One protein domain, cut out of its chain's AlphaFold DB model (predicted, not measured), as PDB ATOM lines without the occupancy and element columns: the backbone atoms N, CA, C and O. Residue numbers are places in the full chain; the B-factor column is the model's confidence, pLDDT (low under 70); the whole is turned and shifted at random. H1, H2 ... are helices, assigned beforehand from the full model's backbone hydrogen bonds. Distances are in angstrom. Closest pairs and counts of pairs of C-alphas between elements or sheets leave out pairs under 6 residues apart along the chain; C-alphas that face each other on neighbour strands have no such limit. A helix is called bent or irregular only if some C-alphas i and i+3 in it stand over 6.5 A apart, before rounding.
ATOM      1  N   ALA A 185      31.550  13.814 -10.926       84.94
ATOM      2  CA  ALA A 185      30.144  14.088 -10.615       84.94
ATOM      3  C   ALA A 185      29.665  13.243  -9.427       84.94
ATOM      4  O   ALA A 185      28.991  13.749  -8.533       84.94
ATOM      5  N   PHE A 186      30.084  11.975  -9.375       89.44
ATOM      6  CA  PHE A 186      29.828  11.100  -8.237       89.44
ATOM      7  C   PHE A 186      30.494  11.615  -6.953       89.44
ATOM      8  O   PHE A 186      29.848  11.680  -5.914       89.44
ATOM      9  N   GLU A 187      31.757  12.034  -7.010       90.25
ATOM     10  CA  GLU A 187      32.486  12.594  -5.868       90.25
ATOM     11  C   GLU A 187      31.847  13.895  -5.371       90.25
ATOM     12  O   GLU A 187      31.680  14.072  -4.164       90.25
ATOM     13  N   ALA A 188      31.425  14.771  -6.288       90.12
ATOM     14  CA  ALA A 188      30.718  16.001  -5.954       90.12
ATOM     15  C   ALA A 188      29.348  15.733  -5.309       90.12
ATOM     16  O   ALA A 188      29.035  16.346  -4.291       90.12
ATOM     17  N   ALA A 189      28.561  14.804  -5.863       90.81
ATOM     18  CA  ALA A 189      27.248  14.440  -5.333       90.81
ATOM     19  C   ALA A 189      27.352  13.731  -3.969       90.81
ATOM     20  O   ALA A 189      26.523  13.935  -3.086       90.81
ATOM     21  N   MET A 190      28.398  12.922  -3.770       93.00
ATOM     22  CA  MET A 190      28.660  12.228  -2.508       93.00
ATOM     23  C   MET A 190      29.117  13.166  -1.386       93.00
ATOM     24  O   MET A 190      28.841  12.888  -0.215       93.00
ATOM     25  N   GLY A 191      29.834  14.245  -1.724       92.75
ATOM     26  CA  GLY A 191      30.328  15.237  -0.771       92.75
ATOM     27  C   GLY A 191      31.054  14.603   0.420       92.75
ATOM     28  O   GLY A 191      31.918  13.737   0.261       92.75
ATOM     29  N   ASP A 192      30.657  14.993   1.632       94.25
ATOM     30  CA  ASP A 192      31.255  14.516   2.889       94.25
ATOM     31  C   ASP A 192      31.095  12.997   3.118       94.25
ATOM     32  O   ASP A 192      31.806  12.413   3.935       94.25
ATOM     33  N   GLN A 193      30.190  12.325   2.395       93.94
ATOM     34  CA  GLN A 193      29.920  10.890   2.561       93.94
ATOM     35  C   GLN A 193      30.784   9.997   1.659       93.94
ATOM     36  O   GLN A 193      30.707   8.765   1.733       93.94
ATOM     37  N   LEU A 194      31.633  10.594   0.815       93.69
ATOM     38  CA  LEU A 194      32.517   9.870  -0.097       93.69
ATOM     39  C   LEU A 194      33.510   8.957   0.647       93.69
ATOM     40  O   LEU A 194      33.730   7.811   0.243       93.69
ATOM     41  N   ASP A 195      34.068   9.425   1.766       94.88
ATOM     42  CA  ASP A 195      35.021   8.658   2.579       94.88
ATOM     43  C   ASP A 195      34.373   7.435   3.246       94.88
ATOM     44  O   ASP A 195      34.979   6.354   3.318       94.88
ATOM     45  N   GLU A 196      33.121   7.565   3.696       94.81
ATOM     46  CA  GLU A 196      32.344   6.454   4.257       94.81
ATOM     47  C   GLU A 196      32.065   5.390   3.192       94.81
ATOM     48  O   GLU A 196      32.275   4.194   3.431       94.81
ATOM     49  N   TRP A 197      31.687   5.818   1.983       94.25
ATOM     50  CA  TRP A 197      31.519   4.918   0.846       94.25
ATOM     51  C   TRP A 197      32.817   4.194   0.489       94.25
ATOM     52  O   TRP A 197      32.824   2.968   0.353       94.25
ATOM     53  N   TYR A 198      33.944   4.903   0.368       93.12
ATOM     54  CA  TYR A 198      35.225   4.265   0.058       93.12
ATOM     55  C   TYR A 198      35.701   3.321   1.165       93.12
ATOM     56  O   TYR A 198      36.339   2.302   0.876       93.12
ATOM     57  N   THR A 199      35.356   3.601   2.421       95.06
ATOM     58  CA  THR A 199      35.595   2.687   3.544       95.06
ATOM     59  C   THR A 199      34.758   1.414   3.410       95.06
ATOM     60  O   THR A 199      35.295   0.306   3.506       95.06
ATOM     61  N   TYR A 200      33.466   1.544   3.094       94.62
ATOM     62  CA  TYR A 200      32.601   0.399   2.814       94.62
ATOM     63  C   TYR A 200      33.102  -0.412   1.612       94.62
ATOM     64  O   TYR A 200      33.281  -1.625   1.714       94.62
ATOM     65  N   LYS A 201      33.437   0.246   0.497       91.50
ATOM     66  CA  LYS A 201      33.930  -0.383  -0.739       91.50
ATOM     67  C   LYS A 201      35.132  -1.304  -0.506       91.50
ATOM     68  O   LYS A 201      35.215  -2.360  -1.125       91.50
ATOM     69  N   LYS A 202      36.055  -0.930   0.391       90.19
ATOM     70  CA  LYS A 202      37.240  -1.738   0.747       90.19
ATOM     71  C   LYS A 202      36.894  -3.032   1.488       90.19
ATOM     72  O   LYS A 202      37.668  -3.984   1.438       90.19
ATOM     73  N   THR A 203      35.773  -3.055   2.203       91.12
ATOM     74  CA  THR A 203      35.350  -4.183   3.051       91.12
ATOM     75  C   THR A 203      34.204  -4.993   2.443       91.12
ATOM     76  O   THR A 203      33.964  -6.131   2.855       91.12
ATOM     77  N   ALA A 204      33.528  -4.442   1.432       88.00
ATOM     78  CA  ALA A 204      32.480  -5.107   0.682       88.00
ATOM     79  C   ALA A 204      33.011  -6.377  -0.002       88.00
ATOM     80  O   ALA A 204      34.059  -6.389  -0.651       88.00
ATOM     81  N   LYS A 205      32.267  -7.478   0.135       85.56
ATOM     82  CA  LYS A 205      32.591  -8.747  -0.525       85.56
ATOM     83  C   LYS A 205      31.954  -8.776  -1.913       85.56
ATOM     84  O   LYS A 205      30.738  -8.664  -2.029       85.56
ATOM     85  N   GLY A 206      32.762  -9.019  -2.942       84.19
ATOM     86  CA  GLY A 206      32.295  -9.200  -4.321       84.19
ATOM     87  C   GLY A 206      32.466  -7.963  -5.205       84.19
ATOM     88  O   GLY A 206      33.146  -7.006  -4.844       84.19
ATOM     89  N   LYS A 207      31.887  -8.014  -6.411       83.94
ATOM     90  CA  LYS A 207      31.934  -6.900  -7.366       83.94
ATOM     91  C   LYS A 207      31.004  -5.788  -6.882       83.94
ATOM     92  O   LYS A 207      29.837  -6.041  -6.595       83.94
ATOM     93  N   ILE A 208      31.512  -4.561  -6.835       87.75
ATOM     94  CA  ILE A 208      30.686  -3.378  -6.600       87.75
ATOM     95  C   ILE A 208      29.792  -3.189  -7.828       87.75
ATOM     96  O   ILE A 208      30.289  -3.050  -8.944       87.75
ATOM     97  N   THR A 209      28.484  -3.253  -7.617       87.69
ATOM     98  CA  THR A 209      27.452  -3.062  -8.646       87.69
ATOM     99  C   THR A 209      26.545  -1.909  -8.227       87.69
ATOM    100  O   THR A 209      26.524  -1.599  -7.031       87.69
ATOM    101  N   PRO A 210      25.759  -1.323  -9.144       88.62
ATOM    102  CA  PRO A 210      24.746  -0.335  -8.779       88.62
ATOM    103  C   PRO A 210      23.838  -0.815  -7.644       88.62
ATOM    104  O   PRO A 210      23.685  -0.129  -6.651       88.62
ATOM    105  N   ALA A 211      23.381  -2.070  -7.672       89.94
ATOM    106  CA  ALA A 211      22.574  -2.628  -6.583       89.94
ATOM    107  C   ALA A 211      23.284  -2.637  -5.212       89.94
ATOM    108  O   ALA A 211      22.643  -2.449  -4.181       89.94
ATOM    109  N   VAL A 212      24.603  -2.867  -5.183       91.81
ATOM    110  CA  VAL A 212      25.398  -2.823  -3.940       91.81
ATOM    111  C   VAL A 212      25.570  -1.389  -3.450       91.81
ATOM    112  O   VAL A 212      25.564  -1.173  -2.238       91.81
ATOM    113  N   PHE A 213      25.734  -0.435  -4.368       93.94
ATOM    114  CA  PHE A 213      25.797   0.982  -4.032       93.94
ATOM    115  C   PHE A 213      24.446   1.487  -3.522       93.94
ATOM    116  O   PHE A 213      24.405   1.969  -2.399       93.94
ATOM    117  N   ASN A 214      23.347   1.274  -4.249       91.88
ATOM    118  CA  ASN A 214      22.006   1.715  -3.847       91.88
ATOM    119  C   ASN A 214      21.619   1.142  -2.472       91.88
ATOM    120  O   ASN A 214      21.221   1.874  -1.578       91.88
ATOM    121  N   ALA A 215      21.881  -0.149  -2.222       92.12
ATOM    122  CA  ALA A 215      21.617  -0.756  -0.911       92.12
ATOM    123  C   ALA A 215      22.471  -0.176   0.237       92.12
ATOM    124  O   ALA A 215      22.100  -0.293   1.411       92.12
ATOM    125  N   TRP A 216      23.647   0.373  -0.081       94.56
ATOM    126  CA  TRP A 216      24.461   1.128   0.866       94.56
ATOM    127  C   TRP A 216      23.920   2.555   1.028       94.56
ATOM    128  O   TRP A 216      23.753   2.992   2.168       94.56
ATOM    129  N   ALA A 217      23.601   3.240  -0.070       94.06
ATOM    130  CA  ALA A 217      23.098   4.609  -0.086       94.06
ATOM    131  C   ALA A 217      21.774   4.724   0.685       94.06
ATOM    132  O   ALA A 217      21.690   5.539   1.596       94.06
ATOM    133  N   ASP A 218      20.831   3.801   0.472       91.31
ATOM    134  CA  ASP A 218      19.548   3.695   1.193       91.31
ATOM    135  C   ASP A 218      19.675   3.726   2.726       91.31
ATOM    136  O   ASP A 218      18.730   4.064   3.440       91.31
ATOM    137  N   LYS A 219      20.822   3.289   3.259       91.50
ATOM    138  CA  LYS A 219      21.047   3.133   4.703       91.50
ATOM    139  C   LYS A 219      21.970   4.179   5.299       91.50
ATOM    140  O   LYS A 219      21.895   4.412   6.502       91.50
ATOM    141  N   ASN A 220      22.891   4.705   4.500       92.88
ATOM    142  CA  ASN A 220      24.007   5.504   4.994       92.88
ATOM    143  C   ASN A 220      24.021   6.910   4.391       92.88
ATOM    144  O   ASN A 220      24.616   7.799   4.990       92.88
ATOM    145  N   PHE A 221      23.374   7.138   3.246       92.75
ATOM    146  CA  PHE A 221      23.349   8.447   2.606       92.75
ATOM    147  C   PHE A 221      22.344   9.373   3.306       92.75
ATOM    148  O   PHE A 221      21.171   9.046   3.472       92.75
ATOM    149  N   ASN A 222      22.818  10.535   3.743       85.50
ATOM    150  CA  ASN A 222      22.059  11.553   4.456       85.50
ATOM    151  C   ASN A 222      21.671  12.660   3.461       85.50
ATOM    152  O   ASN A 222      22.146  13.789   3.553       85.50
ATOM    153  N   GLY A 223      20.828  12.319   2.484       84.56
ATOM    154  CA  GLY A 223      20.415  13.215   1.401       84.56
ATOM    155  C   GLY A 223      19.440  12.549   0.427       84.56
ATOM    156  O   GLY A 223      18.949  11.451   0.690       84.56
ATOM    157  N   ASP A 224      19.153  13.211  -0.696       82.62
ATOM    158  CA  ASP A 224      18.432  12.578  -1.804       82.62
ATOM    159  C   ASP A 224      19.364  11.577  -2.497       82.62
ATOM    160  O   ASP A 224      20.299  11.961  -3.199       82.62
ATOM    161  N   ALA A 225      19.123  10.284  -2.269       86.75
ATOM    162  CA  ALA A 225      19.921   9.216  -2.859       86.75
ATOM    163  C   ALA A 225      19.823   9.189  -4.395       86.75
ATOM    164  O   ALA A 225      20.722   8.669  -5.046       86.75
ATOM    165  N   THR A 226      18.785   9.786  -4.992       86.56
ATOM    166  CA  THR A 226      18.555   9.743  -6.444       86.56
ATOM    167  C   THR A 226      19.724  10.352  -7.224       86.56
ATOM    168  O   THR A 226      20.204   9.746  -8.177       86.56
ATOM    169  N   GLU A 227      20.237  11.509  -6.793       86.44
ATOM    170  CA  GLU A 227      21.334  12.210  -7.481       86.44
ATOM    171  C   GLU A 227      22.650  11.418  -7.424       86.44
ATOM    172  O   GLU A 227      23.335  11.259  -8.437       86.44
ATOM    173  N   VAL A 228      22.992  10.852  -6.260       90.00
ATOM    174  CA  VAL A 228      24.204  10.027  -6.114       90.00
ATOM    175  C   VAL A 228      24.082   8.672  -6.794       90.00
ATOM    176  O   VAL A 228      25.081   8.158  -7.292       90.00
ATOM    177  N   GLU A 229      22.884   8.091  -6.851       90.31
ATOM    178  CA  GLU A 229      22.621   6.863  -7.603       90.31
ATOM    179  C   GLU A 229      22.762   7.085  -9.107       90.31
ATOM    180  O   GLU A 229      23.416   6.286  -9.777       90.31
ATOM    181  N   GLU A 230      22.216   8.181  -9.637       87.44
ATOM    182  CA  GLU A 230      22.376   8.558 -11.042       87.44
ATOM    183  C   GLU A 230      23.846   8.830 -11.391       87.44
ATOM    184  O   GLU A 230      24.346   8.305 -12.389       87.44
ATOM    185  N   ALA A 231      24.571   9.567 -10.543       87.94
ATOM    186  CA  ALA A 231      26.000   9.812 -10.730       87.94
ATOM    187  C   ALA A 231      26.829   8.515 -10.631       87.94
ATOM    188  O   ALA A 231      27.736   8.275 -11.429       87.94
ATOM    189  N   PHE A 232      26.488   7.616  -9.701       88.81
ATOM    190  CA  PHE A 232      27.149   6.318  -9.576       88.81
ATOM    191  C   PHE A 232      26.902   5.426 -10.798       88.81
ATOM    192  O   PHE A 232      27.834   4.787 -11.299       88.81
ATOM    193  N   LEU A 233      25.661   5.379 -11.291       86.50
ATOM    194  CA  LEU A 233      25.298   4.675 -12.520       86.50
ATOM    195  C   LEU A 233      26.083   5.231 -13.711       86.50
ATOM    196  O   LEU A 233      26.732   4.461 -14.413       86.50
ATOM    197  N   SER A 234      26.116   6.556 -13.876       82.06
ATOM    198  CA  SER A 234      26.883   7.236 -14.929       82.06
ATOM    199  C   SER A 234      28.373   6.858 -14.907       82.06
ATOM    200  O   SER A 234      28.941   6.487 -15.934       82.06
ATOM    201  N   MET A 235      28.997   6.833 -13.724       82.50
ATOM    202  CA  MET A 235      30.406   6.453 -13.548       82.50
ATOM    203  C   MET A 235      30.688   4.952 -13.799       82.50
ATOM    204  O   MET A 235      31.827   4.571 -14.125       82.50
ATOM    205  N   THR A 236      29.707   4.072 -13.562       80.69
ATOM    206  CA  THR A 236      29.900   2.606 -13.578       80.69
ATOM    207  C   THR A 236      29.419   1.904 -14.842       80.69
ATOM    208  O   THR A 236      29.996   0.867 -15.177       80.69
ATOM    209  N   ASP A 237      28.462   2.482 -15.566       82.31
ATOM    210  CA  ASP A 237      27.915   1.951 -16.821       82.31
ATOM    211  C   ASP A 237      28.464   2.677 -18.068       82.31
ATOM    212  O   ASP A 237      27.892   2.578 -19.153       82.31
ATOM    213  N   ASP A 238      29.597   3.375 -17.946       84.94
ATOM    214  CA  ASP A 238      30.248   4.041 -19.075       84.94
ATOM    215  C   ASP A 238      30.834   3.019 -20.083       84.94
ATOM    216  O   ASP A 238      31.815   2.320 -19.775       84.94
TER     217      ASP A 238
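This is residues 185 to 238 of the 470 residues of an uncharacterized protein of Klebsormidium nitens (UniProt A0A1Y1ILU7). A long helix with a sharp kink, H1, lies beside a helical hairpin made of H2 and H3; the short first part of H1, residues 185 to 190, folds over and packs on H3, while the longer part after the kink runs on near H2. H3 touches both other helices, and the link of residues 204 to 209 loops round from the end of H1 to the beginning of H2. The printed part has 54 residues, with three named helices in the order H1, H2, H3 and no named strand, and its class is all helix. The whole is compact, with a radius of gyration of the C-alphas of 10.1 A, and has a rounded outline that spans 25 by 24 by 16 A.

The longest helix is H1, residues 185 to 203. It has a kink of 111 degrees near residue 192. It is irregular there: the C-alphas of Ala 189 and Asp 192 are 9.1 A apart, where about 5 A is found in a regular helix, and the line through H1 is a rough one. H1 touches H3, residues 225 to 236, with its residues 185 to 190 alone. Their closest C-alphas are those of Phe 186 and Ala 231, 4.7 A apart, and 9 pairs of C-alphas lie within 8 A. The lines of H1 and H3 are about perpendicular, at 76 degrees, and their centres are 11.7 A apart. H2, residues 210 to 220, touches H3 with 11 pairs of C-alphas within 8 A. The closest C-alphas of these two are those of Ala 217 and Ala 225, 6.2 A apart. H2 and H3 run opposite ways at a shallow tilt of 32 degrees, with 10.6 A from centre to centre, and they form a helical hairpin. H1 and H2 are near each other: their closest C-alphas are 8.0 A apart, and 13 pairs lie within 10 A. In the backbone of H3, every O i to N i+4 pair is within hydrogen-bond range. In H1 this holds for 9 of 15 pairs, beside 13 of 16 O i to N i+3 pairs, and in H2 for 6 of 7 pairs.

H1 has 19 residues, from Ala 185, whose C-alpha is at (30.144, 14.088, -10.615), to Thr 203, whose C-alpha is at (35.350, -4.183, 3.051). Its first and last C-alphas are 23.4 A apart. The C-alpha of Asp 192, near the kink, is at (31.255, 14.516, 2.889). H2 has 11 residues, from Pro 210 to Asn 220, and measures 15.0 A from first to last C-alpha. H3 has 12 residues, from Ala 225 to Thr 236, and measures 16.1 A from first to last C-alpha. It ends with C-alpha 236 at (29.900, 2.606, -13.578).

The two C-alphas farthest apart in the domain are those of Asn 222 and Asp 238, 26.0 A. The first and last printed C-alphas, those of Ala 185 and Asp 238, are 13.1 A apart. The printed part runs from residue 185 to residue 238 without a cut, within a full chain of 470 residues. The link from H1 to H2 is short, with 6 residues between them. The link from H2 to H3 is tight, with 4 residues between them. There is no long link. The mean pLDDT of the printed part is 89.5, and no printed residue is under 70. The mean pLDDT of H1 and of H2 is 92, and that of H3 is 86.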